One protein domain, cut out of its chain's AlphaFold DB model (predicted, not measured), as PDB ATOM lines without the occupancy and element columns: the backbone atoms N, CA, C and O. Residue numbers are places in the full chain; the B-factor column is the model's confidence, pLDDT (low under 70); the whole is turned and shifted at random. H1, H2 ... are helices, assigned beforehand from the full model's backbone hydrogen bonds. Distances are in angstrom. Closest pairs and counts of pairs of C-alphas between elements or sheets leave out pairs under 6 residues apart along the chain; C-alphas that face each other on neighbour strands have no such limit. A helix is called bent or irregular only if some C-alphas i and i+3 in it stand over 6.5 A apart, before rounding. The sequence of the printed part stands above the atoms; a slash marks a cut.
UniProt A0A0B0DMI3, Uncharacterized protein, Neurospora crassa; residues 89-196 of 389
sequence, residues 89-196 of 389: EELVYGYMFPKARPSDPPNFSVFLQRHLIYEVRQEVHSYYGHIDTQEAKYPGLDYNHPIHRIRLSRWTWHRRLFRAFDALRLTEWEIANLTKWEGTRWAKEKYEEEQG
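What this domain is: This is residues 89 to 196 of the 389 residues of an uncharacterized protein of Neurospora crassa (UniProt A0A0B0DMI3). What is the main picture? A long, kinked helix, H2, runs along one side of an elongated body; H5 sets out from beside its middle at a steep angle, and H1 crosses H5 near the first end of H2. H4 makes a helical hairpin with H5, H3 sits at the last end of H2, and H6 and H7 lie on the side away from H2, touching no helix. What sticks out? Residues 98 to 104 stand free, in the link from H1 to H2. What are the make-up and size? The 108 printed residues include seven named helices, H1 to H7 in order, and no named strand: the class is all helix. The whole is compact, with a radius of gyration of the C-alphas of 14.1 A, and spans 43 by 27 by 24 A.

How they stand to each other: What touches the longest helix? H2, residues 108 to 128, touches H5, residues 156 to 168, with its residues 115 to 119 alone, at a steep tilt of 61 degrees, opposite ways; the closest C-alphas, of Leu 116 and Trp 157, are 6.4 A apart. H2 only just touches H1, residues 89 to 96, at Phe 108 and Tyr 93, C-alphas 5.8 A apart, and H3, residues 134 to 137, at Tyr 128 and Ala 136, C-alphas 6.1 A apart, each with 3 pairs of C-alphas within 8 A. What else touches H5? H1 is about perpendicular to it at 73 degrees, with the C-alphas of Val 92 and Ala 164 closest at 6.1 A. H4, residues 146 to 152, only just touches H5 in a hairpin, with 3 pairs of C-alphas within 8 A, those of Leu 152 and His 158 closest at 6.1 A. Where are the last helices? H6, residues 172 to 178, is close to but not clearly touching H7, residues 185 to 195; the C-alphas of Ala 176 and Trp 186 are closest at 7.6 A. H2 and H7 are apart. How do the backbones run? Every O i to N i+4 pair is within hydrogen-bond range in H1, H4, H5, H6 and H7, and 15 of 17 are in H2; H3 is too short for such a pair.

Where its parts are: Where does H2 lie? It runs 27.8 A from C-alpha 108 at (110.143, 162.168, 117.695), with a kink of 29 degrees near residue 115; it is irregular, but only just, with C-alphas 114 and 117 6.8 A apart. How long are the others? H5 measures 18.6 A, H7 15.5 A, H1 10.5 A, H4 and H6 9.9 A each, and H3 5.1 A. H7 ends with C-alpha 195 at (128.106, 147.011, 99.638).

The domain as a whole: How far does it reach? The two C-alphas farthest apart, of Lys 99 and Gly 196, are 45.5 A apart. Is anything cut, long or uncertain? The printed part has no cut, and the link from H1 to H2, 11 residues, is long. Its mean pLDDT is 93.1, and no printed residue is under 70.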
ATOM      1  N   GLU A  89     104.992 159.257 112.870       93.56
ATOM      2  CA  GLU A  89     105.911 159.777 113.891       93.56
ATOM      3  C   GLU A  89     105.213 160.679 114.919       93.56
ATOM      4  O   GLU A  89     105.445 160.544 116.120       93.56
ATOM      5  N   GLU A  90     104.341 161.581 114.463       92.69
ATOM      6  CA  GLU A  90     103.612 162.522 115.318       92.69
ATOM      7  C   GLU A  90     102.495 161.820 116.093       92.69
ATOM      8  O   GLU A  90     102.297 162.109 117.271       92.69
ATOM      9  N   LEU A  91     101.823 160.842 115.477       93.44
ATOM     10  CA  LEU A  91     100.829 160.002 116.154       93.44
ATOM     11  C   LEU A  91     101.451 159.197 117.300       93.44
ATOM     12  O   LEU A  91     100.940 159.208 118.420       93.44
ATOM     13  N   VAL A  92     102.575 158.531 117.029       94.31
ATOM     14  CA  VAL A  92     103.310 157.754 118.035       94.31
ATOM     15  C   VAL A  92     103.828 158.674 119.132       94.31
ATOM     16  O   VAL A  92     103.643 158.382 120.312       94.31
ATOM     17  N   TYR A  93     104.431 159.807 118.764       94.06
ATOM     18  CA  TYR A  93     104.934 160.773 119.733       94.06
ATOM     19  C   TYR A  93     103.811 161.337 120.620       94.06
ATOM     20  O   TYR A  93     103.961 161.354 121.840       94.06
ATOM     21  N   GLY A  94     102.665 161.711 120.044       92.50
ATOM     22  CA  GLY A  94     101.503 162.204 120.788       92.50
ATOM     23  C   GLY A  94     100.908 161.164 121.739       92.50
ATOM     24  O   GLY A  94     100.538 161.498 122.863       92.50
ATOM     25  N   TYR A  95     100.888 159.888 121.342       93.06
ATOM     26  CA  TYR A  95     100.473 158.798 122.229       93.06
ATOM     27  C   TYR A  95     101.476 158.572 123.369       93.06
ATOM     28  O   TYR A  95     101.097 158.329 124.515       93.06
ATOM     29  N   MET A  96     102.774 158.649 123.070       91.50
ATOM     30  CA  MET A  96     103.817 158.464 124.074       91.50
ATOM     31  C   MET A  96     103.870 159.629 125.061       91.50
ATOM     32  O   MET A  96     104.067 159.378 126.246       91.50
ATOM     33  N   PHE A  97     103.658 160.868 124.620       91.19
ATOM     34  CA  PHE A  97     103.751 162.079 125.441       91.19
ATOM     35  C   PHE A  97     102.439 162.886 125.404       91.19
ATOM     36  O   PHE A  97     102.413 163.997 124.875       91.19
ATOM     37  N   PRO A  98     101.347 162.382 126.014       85.50
ATOM     38  CA  PRO A  98     100.047 163.061 125.983       85.50
ATOM     39  C   PRO A  98     100.042 164.386 126.763       85.50
ATOM     40  O   PRO A  98      99.232 165.267 126.492       85.50
ATOM     41  N   LYS A  99     100.952 164.538 127.735       82.19
ATOM     42  CA  LYS A  99     101.194 165.770 128.502       82.19
ATOM     43  C   LYS A  99     102.689 166.084 128.476       82.19
ATOM     44  O   LYS A  99     103.385 165.809 129.452       82.19
ATOM     45  N   ALA A 100     103.180 166.574 127.339       79.50
ATOM     46  CA  ALA A 100     104.598 166.880 127.157       79.50
ATOM     47  C   ALA A 100     105.079 167.885 128.217       79.50
ATOM     48  O   ALA A 100     104.570 169.003 128.315       79.50
ATOM     49  N   ARG A 101     106.051 167.466 129.031       84.75
ATOM     50  CA  ARG A 101     106.731 168.312 130.016       84.75
ATOM     51  C   ARG A 101     107.871 169.082 129.343       84.75
ATOM     52  O   ARG A 101     108.398 168.622 128.334       84.75
ATOM     53  N   PRO A 102     108.337 170.207 129.914       79.94
ATOM     54  CA  PRO A 102     109.496 170.931 129.377       79.94
ATOM     55  C   PRO A 102     110.800 170.110 129.400       79.94
ATOM     56  O   PRO A 102     111.736 170.429 128.673       79.94
ATOM     57  N   SER A 103     110.868 169.048 130.211       85.31
ATOM     58  CA  SER A 103     111.971 168.079 130.222       85.31
ATOM     59  C   SER A 103     111.931 167.087 129.058       85.31
ATOM     60  O   SER A 103     112.937 166.430 128.779       85.31
ATOM     61  N   ASP A 104     110.774 166.926 128.417       87.69
ATOM     62  CA  ASP A 104     110.560 165.878 127.431       87.69
ATOM     63  C   ASP A 104     111.142 166.284 126.065       87.69
ATOM     64  O   ASP A 104     111.227 167.472 125.734       87.69
ATOM     65  N   PRO A 105     111.587 165.316 125.241       90.44
ATOM     66  CA  PRO A 105     112.101 165.611 123.908       90.44
ATOM     67  C   PRO A 105     111.027 166.295 123.054       90.44
ATOM     68  O   PRO A 105     109.963 165.721 122.922       90.44
ATOM     69  N   PRO A 106     111.278 167.440 122.398       88.75
ATOM     70  CA  PRO A 106     110.226 168.215 121.728       88.75
ATOM     71  C   PRO A 106     109.640 167.552 120.472       88.75
ATOM     72  O   PRO A 106     108.606 167.983 119.973       88.75
ATOM     73  N   ASN A 107     110.325 166.558 119.907       90.25
ATOM     74  CA  ASN A 107     109.894 165.856 118.704       90.25
ATOM     75  C   ASN A 107     110.380 164.399 118.714       90.25
ATOM     76  O   ASN A 107     111.287 164.032 119.472       90.25
ATOM     77  N   PHE A 108     109.802 163.585 117.825       92.44
ATOM     78  CA  PHE A 108     110.143 162.168 117.695       92.44
ATOM     79  C   PHE A 108     111.627 161.941 117.370       92.44
ATOM     80  O   PHE A 108     112.236 161.035 117.925       92.44
ATOM     81  N   SER A 109     112.244 162.793 116.545       92.88
ATOM     82  CA  SER A 109     113.660 162.670 116.163       92.88
ATOM     83  C   SER A 109     114.618 162.851 117.353       92.88
ATOM     84  O   SER A 109     115.538 162.057 117.551       92.88
ATOM     85  N   VAL A 110     114.370 163.839 118.218       93.94
ATOM     86  CA  VAL A 110     115.160 164.062 119.439       93.94
ATOM     87  C   VAL A 110     114.912 162.942 120.447       93.94
ATOM     88  O   VAL A 110     115.852 162.487 121.100       93.94
ATOM     89  N   PHE A 111     113.669 162.463 120.564       94.56
ATOM     90  CA  PHE A 111     113.346 161.294 121.382       94.56
ATOM     91  C   PHE A 111     114.116 160.049 120.914       94.56
ATOM     92  O   PHE A 111     114.774 159.393 121.724       94.56
ATOM     93  N   LEU A 112     114.094 159.786 119.606       95.31
ATOM     94  CA  LEU A 112     114.798 158.695 118.945       95.31
ATOM     95  C   LEU A 112     116.302 158.742 119.237       95.31
ATOM     96  O   LEU A 112     116.863 157.756 119.711       95.31
ATOM     97  N   GLN A 113     116.949 159.887 119.009       94.56
ATOM     98  CA  GLN A 113     118.394 160.033 119.203       94.56
ATOM     99  C   GLN A 113     118.823 159.921 120.668       94.56
ATOM    100  O   GLN A 113     119.839 159.293 120.958       94.56
ATOM    101  N   ARG A 114     118.065 160.523 121.594       93.81
ATOM    102  CA  ARG A 114     118.425 160.536 123.021       93.81
ATOM    103  C   ARG A 114     118.168 159.203 123.714       93.81
ATOM    104  O   ARG A 114     118.928 158.844 124.605       93.81
ATOM    105  N   HIS A 115     117.108 158.494 123.328       95.31
ATOM    106  CA  HIS A 115     116.628 157.340 124.085       95.31
ATOM    107  C   HIS A 115     116.688 156.046 123.281       95.31
ATOM    108  O   HIS A 115     117.409 155.129 123.663       95.31
ATOM    109  N   LEU A 116     115.970 155.957 122.158       95.94
ATOM    110  CA  LEU A 116     115.839 154.690 121.431       95.94
ATOM    111  C   LEU A 116     117.174 154.220 120.837       95.94
ATOM    112  O   LEU A 116     117.568 153.083 121.063       95.94
ATOM    113  N   ILE A 117     117.922 155.078 120.138       94.88
ATOM    114  CA  ILE A 117     119.225 154.683 119.564       94.88
ATOM    115  C   ILE A 117     120.208 154.287 120.674       94.88
ATOM    116  O   ILE A 117     120.957 153.321 120.531       94.88
ATOM    117  N   TYR A 118     120.181 155.001 121.801       95.50
ATOM    118  CA  TYR A 118     121.009 154.663 122.953       95.50
ATOM    119  C   TYR A 118     120.662 153.275 123.511       95.50
ATOM    120  O   TYR A 118     121.555 152.444 123.667       95.50
ATOM    121  N   GLU A 119     119.377 152.984 123.734       96.19
ATOM    122  CA  GLU A 119     118.913 151.668 124.188       96.19
ATOM    123  C   GLU A 119     119.263 150.550 123.187       96.19
ATOM    124  O   GLU A 119     119.702 149.480 123.602       96.19
ATOM    125  N   VAL A 120     119.161 150.795 121.872       95.62
ATOM    126  CA  VAL A 120     119.594 149.835 120.837       95.62
ATOM    127  C   VAL A 120     121.088 149.536 120.947       95.62
ATOM    128  O   VAL A 120     121.494 148.379 120.885       95.62
ATOM    129  N   ARG A 121     121.935 150.548 121.149       94.56
ATOM    130  CA  ARG A 121     123.382 150.331 121.305       94.56
ATOM    131  C   ARG A 121     123.708 149.534 122.560       94.56
ATOM    132  O   ARG A 121     124.547 148.639 122.511       94.56
ATOM    133  N   GLN A 122     123.024 149.823 123.665       94.81
ATOM    134  CA  GLN A 122     123.161 149.042 124.892       94.81
ATOM    135  C   GLN A 122     122.668 147.599 124.702       94.81
ATOM    136  O   GLN A 122     123.241 146.666 125.265       94.81
ATOM    137  N   GLU A 123     121.625 147.395 123.892       94.75
ATOM    138  CA  GLU A 123     121.155 146.068 123.499       94.75
ATOM    139  C   GLU A 123     122.220 145.271 122.765       94.75
ATOM    140  O   GLU A 123     122.600 144.187 123.200       94.75
ATOM    141  N   VAL A 124     122.735 145.848 121.688       94.00
ATOM    142  CA  VAL A 124     123.775 145.249 120.853       94.00
ATOM    143  C   VAL A 124     125.020 144.940 121.675       94.00
ATOM    144  O   VAL A 124     125.557 143.841 121.576       94.00
ATOM    145  N   HIS A 125     125.451 145.876 122.522       92.69
ATOM    146  CA  HIS A 125     126.622 145.684 123.370       92.69
ATOM    147  C   HIS A 125     126.422 144.546 124.375       92.69
ATOM    148  O   HIS A 125     127.313 143.725 124.556       92.69
ATOM    149  N   SER A 126     125.237 144.442 124.982       91.62
ATOM    150  CA  SER A 126     124.918 143.344 125.898       91.62
ATOM    151  C   SER A 126     124.795 141.988 125.199       91.62
ATOM    152  O   SER A 126     125.035 140.971 125.843       91.62
ATOM    153  N   TYR A 127     124.367 141.963 123.934       91.12
ATOM    154  CA  TYR A 127     124.116 140.728 123.193       91.12
ATOM    155  C   TYR A 127     125.384 140.175 122.529       91.12
ATOM    156  O   TYR A 127     125.680 138.994 122.669       91.12
ATOM    157  N   TYR A 128     126.156 141.028 121.850       89.62
ATOM    158  CA  TYR A 128     127.380 140.627 121.144       89.62
ATOM    159  C   TYR A 128     128.656 140.815 121.974       89.62
ATOM    160  O   TYR A 128     129.716 140.311 121.607       89.62
ATOM    161  N   GLY A 129     128.598 141.569 123.075       88.44
ATOM    162  CA  GLY A 129     129.758 141.934 123.894       88.44
ATOM    163  C   GLY A 129     130.636 143.012 123.251       88.44
ATOM    164  O   GLY A 129     130.909 144.042 123.866       88.44
ATOM    165  N   HIS A 130     131.058 142.822 121.999       80.88
ATOM    166  CA  HIS A 130     131.905 143.769 121.275       80.88
ATOM    167  C   HIS A 130     131.308 144.186 119.926       80.88
ATOM    168  O   HIS A 130     130.652 143.392 119.259       80.88
ATOM    169  N   ILE A 131     131.522 145.447 119.533       84.75
ATOM    170  CA  ILE A 131     130.901 146.062 118.339       84.75
ATOM    171  C   ILE A 131     131.749 145.830 117.069       84.75
ATOM    172  O   ILE A 131     131.338 146.175 115.966       84.75
ATOM    173  N   ASP A 132     132.923 145.211 117.201       86.50
ATOM    174  CA  ASP A 132     133.868 145.032 116.093       86.50
ATOM    175  C   ASP A 132     133.385 144.054 115.020       86.50
ATOM    176  O   ASP A 132     133.848 144.107 113.878       86.50
ATOM    177  N   THR A 133     132.454 143.157 115.354       88.94
ATOM    178  CA  THR A 133     131.883 142.258 114.355       88.94
ATOM    179  C   THR A 133     130.907 143.010 113.460       88.94
ATOM    180  O   THR A 133     130.137 143.874 113.885       88.94
ATOM    181  N   GLN A 134     130.908 142.643 112.181       90.31
ATOM    182  CA  GLN A 134     130.007 143.239 111.200       90.31
ATOM    183  C   GLN A 134     128.529 143.033 111.574       90.31
ATOM    184  O   GLN A 134     127.699 143.916 111.361       90.31
ATOM    185  N   GLU A 135     128.224 141.885 112.180       89.75
ATOM    186  CA  GLU A 135     126.912 141.544 112.724       89.75
ATOM    187  C   GLU A 135     126.507 142.455 113.891       89.75
ATOM    188  O   GLU A 135     125.376 142.936 113.925       89.75
ATOM    189  N   ALA A 136     127.429 142.785 114.802       91.81
ATOM    190  CA  ALA A 136     127.149 143.721 115.887       91.81
ATOM    191  C   ALA A 136     126.955 145.156 115.378       91.81
ATOM    192  O   ALA A 136     126.127 145.896 115.905       91.81
ATOM    193  N   LYS A 137     127.677 145.559 114.328       91.81
ATOM    194  CA  LYS A 137     127.514 146.882 113.708       91.81
ATOM    195  C   LYS A 137     126.171 147.035 112.985       91.81
ATOM    196  O   LYS A 137     125.582 148.117 113.003       91.81
ATOM    197  N   TYR A 138     125.676 145.958 112.379       93.75
ATOM    198  CA  TYR A 138     124.398 145.914 111.667       93.75
ATOM    199  C   TYR A 138     123.533 144.752 112.178       93.75
ATOM    200  O   TYR A 138     123.288 143.785 111.451       93.75
ATOM    201  N   PRO A 139     123.011 144.858 113.413       92.44
ATOM    202  CA  PRO A 139     122.288 143.775 114.081       92.44
ATOM    203  C   PRO A 139     120.934 143.464 113.434       92.44
ATOM    204  O   PRO A 139     120.354 142.420 113.704       92.44
ATOM    205  N   GLY A 140     120.406 144.366 112.598       94.38
ATOM    206  CA  GLY A 140     119.191 144.124 111.825       94.38
ATOM    207  C   GLY A 140     117.935 143.928 112.673       94.38
ATOM    208  O   GLY A 140     117.095 143.100 112.328       94.38
ATOM    209  N   LEU A 141     117.788 144.672 113.776       94.56
ATOM    210  CA  LEU A 141     116.647 144.519 114.679       94.56
ATOM    211  C   LEU A 141     115.333 144.846 113.958       94.56
ATOM    212  O   LEU A 141     115.064 145.992 113.593       94.56
ATOM    213  N   ASP A 142     114.514 143.821 113.768       95.25
ATOM    214  CA  ASP A 142     113.174 143.916 113.189       95.25
ATOM    215  C   ASP A 142     112.119 144.072 114.290       95.25
ATOM    216  O   ASP A 142     111.947 143.181 115.118       95.25
ATOM    217  N   TYR A 143     111.403 145.194 114.292       95.06
ATOM    218  CA  TYR A 143     110.414 145.533 115.320       95.06
ATOM    219  C   TYR A 143     109.074 144.808 115.121       95.06
ATOM    220  O   TYR A 143     108.217 144.872 116.006       95.06
ATOM    221  N   ASN A 144     108.896 144.098 114.004       94.12
ATOM    222  CA  ASN A 144     107.787 143.168 113.789       94.12
ATOM    223  C   ASN A 144     108.130 141.753 114.285       94.12
ATOM    224  O   ASN A 144     107.236 140.964 114.584       94.12
ATOM    225  N   HIS A 145     109.418 141.429 114.430       94.75
ATOM    226  CA  HIS A 145     109.838 140.104 114.868       94.75
ATOM    227  C   HIS A 145     109.643 139.930 116.390       94.75
ATOM    228  O   HIS A 145     110.181 140.720 117.179       94.75
ATOM    229  N   PRO A 146     108.931 138.882 116.848       94.38
ATOM    230  CA  PRO A 146     108.548 138.739 118.253       94.38
ATOM    231  C   PRO A 146     109.753 138.606 119.189       94.38
ATOM    232  O   PRO A 146     109.763 139.203 120.263       94.38
ATOM    233  N   ILE A 147     110.810 137.899 118.771       93.88
ATOM    234  CA  ILE A 147     112.021 137.727 119.593       93.88
ATOM    235  C   ILE A 147     112.726 139.071 119.805       93.88
ATOM    236  O   ILE A 147     113.148 139.377 120.917       93.88
ATOM    237  N   HIS A 148     112.804 139.912 118.770       94.81
ATOM    238  CA  HIS A 148     113.424 141.232 118.886       94.81
ATOM    239  C   HIS A 148     112.584 142.163 119.754       94.81
ATOM    240  O   HIS A 148     113.144 142.875 120.586       94.81
ATOM    241  N   ARG A 149     111.250 142.120 119.616       95.50
ATOM    242  CA  ARG A 149     110.337 142.846 120.508       95.50
ATOM    243  C   ARG A 149     110.550 142.449 121.962       95.50
ATOM    244  O   ARG A 149     110.726 143.333 122.792       95.50
ATOM    245  N   ILE A 150     110.598 141.151 122.274       95.56
ATOM    246  CA  ILE A 150     110.860 140.664 123.638       95.56
ATOM    247  C   ILE A 150     112.210 141.188 124.130       95.56
ATOM    248  O   ILE A 150     112.278 141.794 125.200       95.56
ATOM    249  N   ARG A 151     113.266 141.036 123.327       95.19
ATOM    250  CA  ARG A 151     114.624 141.449 123.694       95.19
ATOM    251  C   ARG A 151     114.710 142.950 123.976       95.19
ATOM    252  O   ARG A 151     115.195 143.354 125.027       95.19
ATOM    253  N   LEU A 152     114.145 143.775 123.095       96.25
ATOM    254  CA  LEU A 152     114.112 145.231 123.239       96.25
ATOM    255  C   LEU A 152     113.149 145.708 124.334       96.25
ATOM    256  O   LEU A 152     113.390 146.747 124.943       96.25
ATOM    257  N   SER A 153     112.093 144.951 124.649       96.19
ATOM    258  CA  SER A 153     111.119 145.310 125.691       96.19
ATOM    259  C   SER A 153     111.701 145.335 127.109       96.19
ATOM    260  O   SER A 153     111.062 145.854 128.034       96.19
ATOM    261  N   ARG A 154     112.924 144.827 127.310       95.50
ATOM    262  CA  ARG A 154     113.659 145.011 128.569       95.50
ATOM    263  C   ARG A 154     113.974 146.480 128.844       95.50
ATOM    264  O   ARG A 154     114.045 146.880 130.004       95.50
ATOM    265  N   TRP A 155     114.102 147.281 127.791       96.50
ATOM    266  CA  TRP A 155     114.393 148.698 127.881       96.50
ATOM    267  C   TRP A 155     113.125 149.536 128.012       96.50
ATOM    268  O   TRP A 155     112.073 149.223 127.449       96.50
ATOM    269  N   THR A 156     113.216 150.608 128.792       95.75
ATOM    270  CA  THR A 156     112.060 151.407 129.204       95.75
ATOM    271  C   THR A 156     111.366 152.102 128.037       95.75
ATOM    272  O   THR A 156     110.134 152.068 127.952       95.75
ATOM    273  N   TRP A 157     112.130 152.703 127.123       96.31
ATOM    274  CA  TRP A 157     111.567 153.508 126.043       96.31
ATOM    275  C   TRP A 157     111.072 152.644 124.889       96.31
ATOM    276  O   TRP A 157     109.977 152.902 124.388       96.31
ATOM    277  N   HIS A 158     111.776 151.562 124.546       96.75
ATOM    278  CA  HIS A 158     111.268 150.565 123.596       96.75
ATOM    279  C   HIS A 158     109.987 149.888 124.080       96.75
ATOM    280  O   HIS A 158     109.044 149.749 123.304       96.75
ATOM    281  N   ARG A 159     109.892 149.525 125.366       96.81
ATOM    282  CA  ARG A 159     108.647 148.970 125.921       96.81
ATOM    283  C   ARG A 159     107.478 149.933 125.736       96.81
ATOM    284  O   ARG A 159     106.396 149.519 125.331       96.81
ATOM    285  N   ARG A 160     107.687 151.225 126.011       95.75
ATOM    286  CA  ARG A 160     106.659 152.259 125.820       95.75
ATOM    287  C   ARG A 160     106.313 152.456 124.341       95.75
ATOM    288  O   ARG A 160     105.138 152.615 124.027       95.75
ATOM    289  N   LEU A 161     107.306 152.397 123.455       96.50
ATOM    290  CA  LEU A 161     107.125 152.475 122.006       96.50
ATOM    291  C   LEU A 161     106.280 151.307 121.477       96.50
ATOM    292  O   LEU A 161     105.314 151.538 120.759       96.50
ATOM    293  N   PHE A 162     106.579 150.068 121.878       96.69
ATOM    294  CA  PHE A 162     105.791 148.904 121.461       96.69
ATOM    295  C   PHE A 162     104.351 148.981 121.966       96.69
ATOM    296  O   PHE A 162     103.428 148.736 121.197       96.69
ATOM    297  N   ARG A 163     104.134 149.444 123.206       96.12
ATOM    298  CA  ARG A 163     102.775 149.719 123.703       96.12
ATOM    299  C   ARG A 163     102.046 150.761 122.853       96.12
ATOM    300  O   ARG A 163     100.851 150.611 122.630       96.12
ATOM    301  N   ALA A 164     102.745 151.792 122.375       95.62
ATOM    302  CA  ALA A 164     102.165 152.785 121.472       95.62
ATOM    303  C   ALA A 164     101.801 152.178 120.109       95.62
ATOM    304  O   ALA A 164     100.719 152.449 119.598       95.62
ATOM    305  N   PHE A 165     102.657 151.323 119.546       96.00
ATOM    306  CA  PHE A 165     102.370 150.628 118.287       96.00
ATOM    307  C   PHE A 165     101.140 149.734 118.398       96.00
ATOM    308  O   PHE A 165     100.272 149.779 117.528       96.00
ATOM    309  N   ASP A 166     101.049 148.972 119.487       95.62
ATOM    310  CA  ASP A 166      99.948 148.042 119.720       95.62
ATOM    311  C   ASP A 166      98.635 148.793 120.008       95.62
ATOM    312  O   ASP A 166      97.577 148.414 119.507       95.62
ATOM    313  N   ALA A 167      98.693 149.908 120.748       95.44
ATOM    314  CA  ALA A 167      97.525 150.742 121.033       95.44
ATOM    315  C   ALA A 167      96.999 151.483 119.795       95.44
ATOM    316  O   ALA A 167      95.788 151.578 119.599       95.44
ATOM    317  N   LEU A 168      97.901 151.983 118.947       94.56
ATOM    318  CA  LEU A 168      97.556 152.625 117.677       94.56
ATOM    319  C   LEU A 168      97.235 151.610 116.570       94.56
ATOM    320  O   LEU A 168      96.778 152.012 115.503       94.56
ATOM    321  N   ARG A 169      97.452 150.310 116.825       95.00
ATOM    322  CA  ARG A 169      97.281 149.204 115.868       95.00
ATOM    323  C   ARG A 169      98.003 149.463 114.545       95.00
ATOM    324  O   ARG A 169      97.439 149.243 113.473       95.00
ATOM    325  N   LEU A 170      99.244 149.944 114.635       94.88
ATOM    326  CA  LEU A 170     100.060 150.194 113.452       94.88
ATOM    327  C   LEU A 170     100.313 148.890 112.697       94.88
ATOM    328  O   LEU A 170     100.596 147.849 113.292       94.88
ATOM    329  N   THR A 171     100.231 148.967 111.376       95.75
ATOM    330  CA  THR A 171     100.550 147.849 110.492       95.75
ATOM    331  C   THR A 171     102.056 147.602 110.440       95.75
ATOM    332  O   THR A 171     102.869 148.502 110.659       95.75
ATOM    333  N   GLU A 172     102.449 146.380 110.083       94.38
ATOM    334  CA  GLU A 172     103.863 145.999 109.959       94.38
ATOM    335  C   GLU A 172     104.636 146.907 108.993       94.38
ATOM    336  O   GLU A 172     105.801 147.233 109.236       94.38
ATOM    337  N   TRP A 173     103.974 147.352 107.918       94.50
ATOM    338  CA  TRP A 173     104.547 148.270 106.934       94.50
ATOM    339  C   TRP A 173     104.751 149.676 107.503       94.50
ATOM    340  O   TRP A 173     105.784 150.295 107.258       94.50
ATOM    341  N   GLU A 174     103.800 150.181 108.290       95.00
ATOM    342  CA  GLU A 174     103.927 151.480 108.957       95.00
ATOM    343  C   GLU A 174     105.060 151.469 109.980       95.00
ATOM    344  O   GLU A 174     105.848 152.414 110.028       95.00
ATOM    345  N   ILE A 175     105.185 150.375 110.738       95.38
ATOM    346  CA  ILE A 175     106.292 150.165 111.674       95.38
ATOM    347  C   ILE A 175     107.616 150.127 110.906       95.38
ATOM    348  O   ILE A 175     108.515 150.895 111.234       95.38
ATOM    349  N   ALA A 176     107.725 149.322 109.845       93.62
ATOM    350  CA  ALA A 176     108.939 149.239 109.032       93.62
ATOM    351  C   ALA A 176     109.311 150.587 108.385       93.62
ATOM    352  O   ALA A 176     110.489 150.927 108.260       93.62
ATOM    353  N   ASN A 177     108.312 151.380 107.989       93.50
ATOM    354  CA  ASN A 177     108.532 152.707 107.428       93.50
ATOM    355  C   ASN A 177     108.985 153.728 108.484       93.50
ATOM    356  O   ASN A 177     109.771 154.615 108.153       93.50
ATOM    357  N   LEU A 178     108.510 153.595 109.725       93.88
ATOM    358  CA  LEU A 178     108.900 154.427 110.863       93.88
ATOM    359  C   LEU A 178     110.315 154.089 111.354       93.88
ATOM    360  O   LEU A 178     111.106 154.992 111.616       93.88
ATOM    361  N   THR A 179     110.656 152.803 111.463       94.12
ATOM    362  CA  THR A 179     111.899 152.305 112.079       94.12
ATOM    363  C   THR A 179     113.100 152.363 111.134       94.12
ATOM    364  O   THR A 179     113.750 151.353 110.874       94.12
ATOM    365  N   LYS A 180     113.400 153.550 110.600       93.88
ATOM    366  CA  LYS A 180     114.519 153.800 109.676       93.88
ATOM    367  C   LYS A 180     115.686 154.479 110.385       93.88
ATOM    368  O   LYS A 180     115.988 155.647 110.149       93.88
ATOM    369  N   TRP A 181     116.338 153.751 111.284       94.12
ATOM    370  CA  TRP A 181     117.479 154.258 112.051       94.12
ATOM    371  C   TRP A 181     118.529 153.182 112.326       94.12
ATOM    372  O   TRP A 181     118.331 152.001 112.041       94.12
ATOM    373  N   GLU A 182     119.676 153.600 112.862       92.00
ATOM    374  CA  GLU A 182     120.809 152.728 113.181       92.00
ATOM    375  C   GLU A 182     120.391 151.519 114.033       92.00
ATOM    376  O   GLU A 182     119.623 151.642 114.986       92.00
ATOM    377  N   GLY A 183     120.904 150.339 113.679       91.12
ATOM    378  CA  GLY A 183     120.636 149.093 114.397       91.12
ATOM    379  C   GLY A 183     119.312 148.406 114.047       91.12
ATOM    380  O   GLY A 183     119.076 147.289 114.496       91.12
ATOM    381  N   THR A 184     118.458 149.011 113.221       95.38
ATOM    382  CA  THR A 184     117.233 148.354 112.731       95.38
ATOM    383  C   THR A 184     117.493 147.489 111.503       95.38
ATOM    384  O   THR A 184     118.538 147.591 110.851       95.38
ATOM    385  N   ARG A 185     116.506 146.662 111.148       94.56
ATOM    386  CA  ARG A 185     116.485 145.881 109.907       94.56
ATOM    387  C   ARG A 185     116.765 146.732 108.665       94.56
ATOM    388  O   ARG A 185     117.590 146.340 107.849       94.56
ATOM    389  N   TRP A 186     116.181 147.929 108.579       95.12
ATOM    390  CA  TRP A 186     116.406 148.845 107.455       95.12
ATOM    391  C   TRP A 186     117.884 149.225 107.290       95.12
ATOM    392  O   TRP A 186     118.399 149.259 106.176       95.12
ATOM    393  N   ALA A 187     118.587 149.488 108.397       94.25
ATOM    394  CA  ALA A 187     120.002 149.851 108.352       94.25
ATOM    395  C   ALA A 187     120.887 148.688 107.876       94.25
ATOM    396  O   ALA A 187     121.874 148.928 107.184       94.25
ATOM    397  N   LYS A 188     120.526 147.447 108.233       94.44
ATOM    398  CA  LYS A 188     121.187 146.235 107.735       94.44
ATOM    399  C   LYS A 188     120.956 146.080 106.231       94.44
ATOM    400  O   LYS A 188     121.926 146.060 105.486       94.44
ATOM    401  N   GLU A 189     119.700 146.065 105.789       94.94
ATOM    402  CA  GLU A 189     119.337 145.878 104.373       94.94
ATOM    403  C   GLU A 189     119.987 146.935 103.472       94.94
ATOM    404  O   GLU A 189     120.577 146.601 102.448       94.94
ATOM    405  N   LYS A 190     119.965 148.204 103.895       94.81
ATOM    406  CA  LYS A 190     120.619 149.292 103.162       94.81
ATOM    407  C   LYS A 190     122.125 149.065 103.009       94.81
ATOM    408  O   LYS A 190     122.678 149.319 101.945       94.81
ATOM    409  N   TYR A 191     122.798 148.610 104.065       94.88
ATOM    410  CA  TYR A 191     124.228 148.324 103.998       94.88
ATOM    411  C   TYR A 191     124.528 147.144 103.062       94.88
ATOM    412  O   TYR A 191     125.481 147.205 102.285       94.88
ATOM    413  N   GLU A 192     123.713 146.090 103.118       95.31
ATOM    414  CA  GLU A 192     123.868 144.914 102.258       95.31
ATOM    415  C   GLU A 192     123.657 145.261 100.778       95.31
ATOM    416  O   GLU A 192     124.423 144.809  99.928       95.31
ATOM    417  N   GLU A 193     122.681 146.121 100.475       95.38
ATOM    418  CA  GLU A 193     122.426 146.638  99.127       95.38
ATOM    419  C   GLU A 193     123.576 147.526  98.621       95.38
ATOM    420  O   GLU A 193     124.046 147.349  97.498       95.38
ATOM    421  N   GLU A 194     124.072 148.454  99.448       95.12
ATOM    422  CA  GLU A 194     125.134 149.392  99.058       95.12
ATOM    423  C   GLU A 194     126.504 148.722  98.889       95.12
ATOM    424  O   GLU A 194     127.295 149.145  98.045       95.12
ATOM    425  N   GLN A 195     126.817 147.708  99.698       93.81
ATOM    426  CA  GLN A 195     128.106 147.011  99.638       93.81
ATOM    427  C   GLN A 195     128.066 145.730  98.800       93.81
ATOM    428  O   GLN A 195     129.121 145.189  98.477       93.81
ATOM    429  N   GLY A 196     126.876 145.227  98.458       91.75
ATOM    430  CA  GLY A 196     126.713 143.940  97.781       91.75
ATOM    431  C   GLY A 196     127.192 142.751  98.622       91.75
ATOM    432  O   GLY A 196     127.628 141.743  98.068       91.75
TER     433      GLY A 196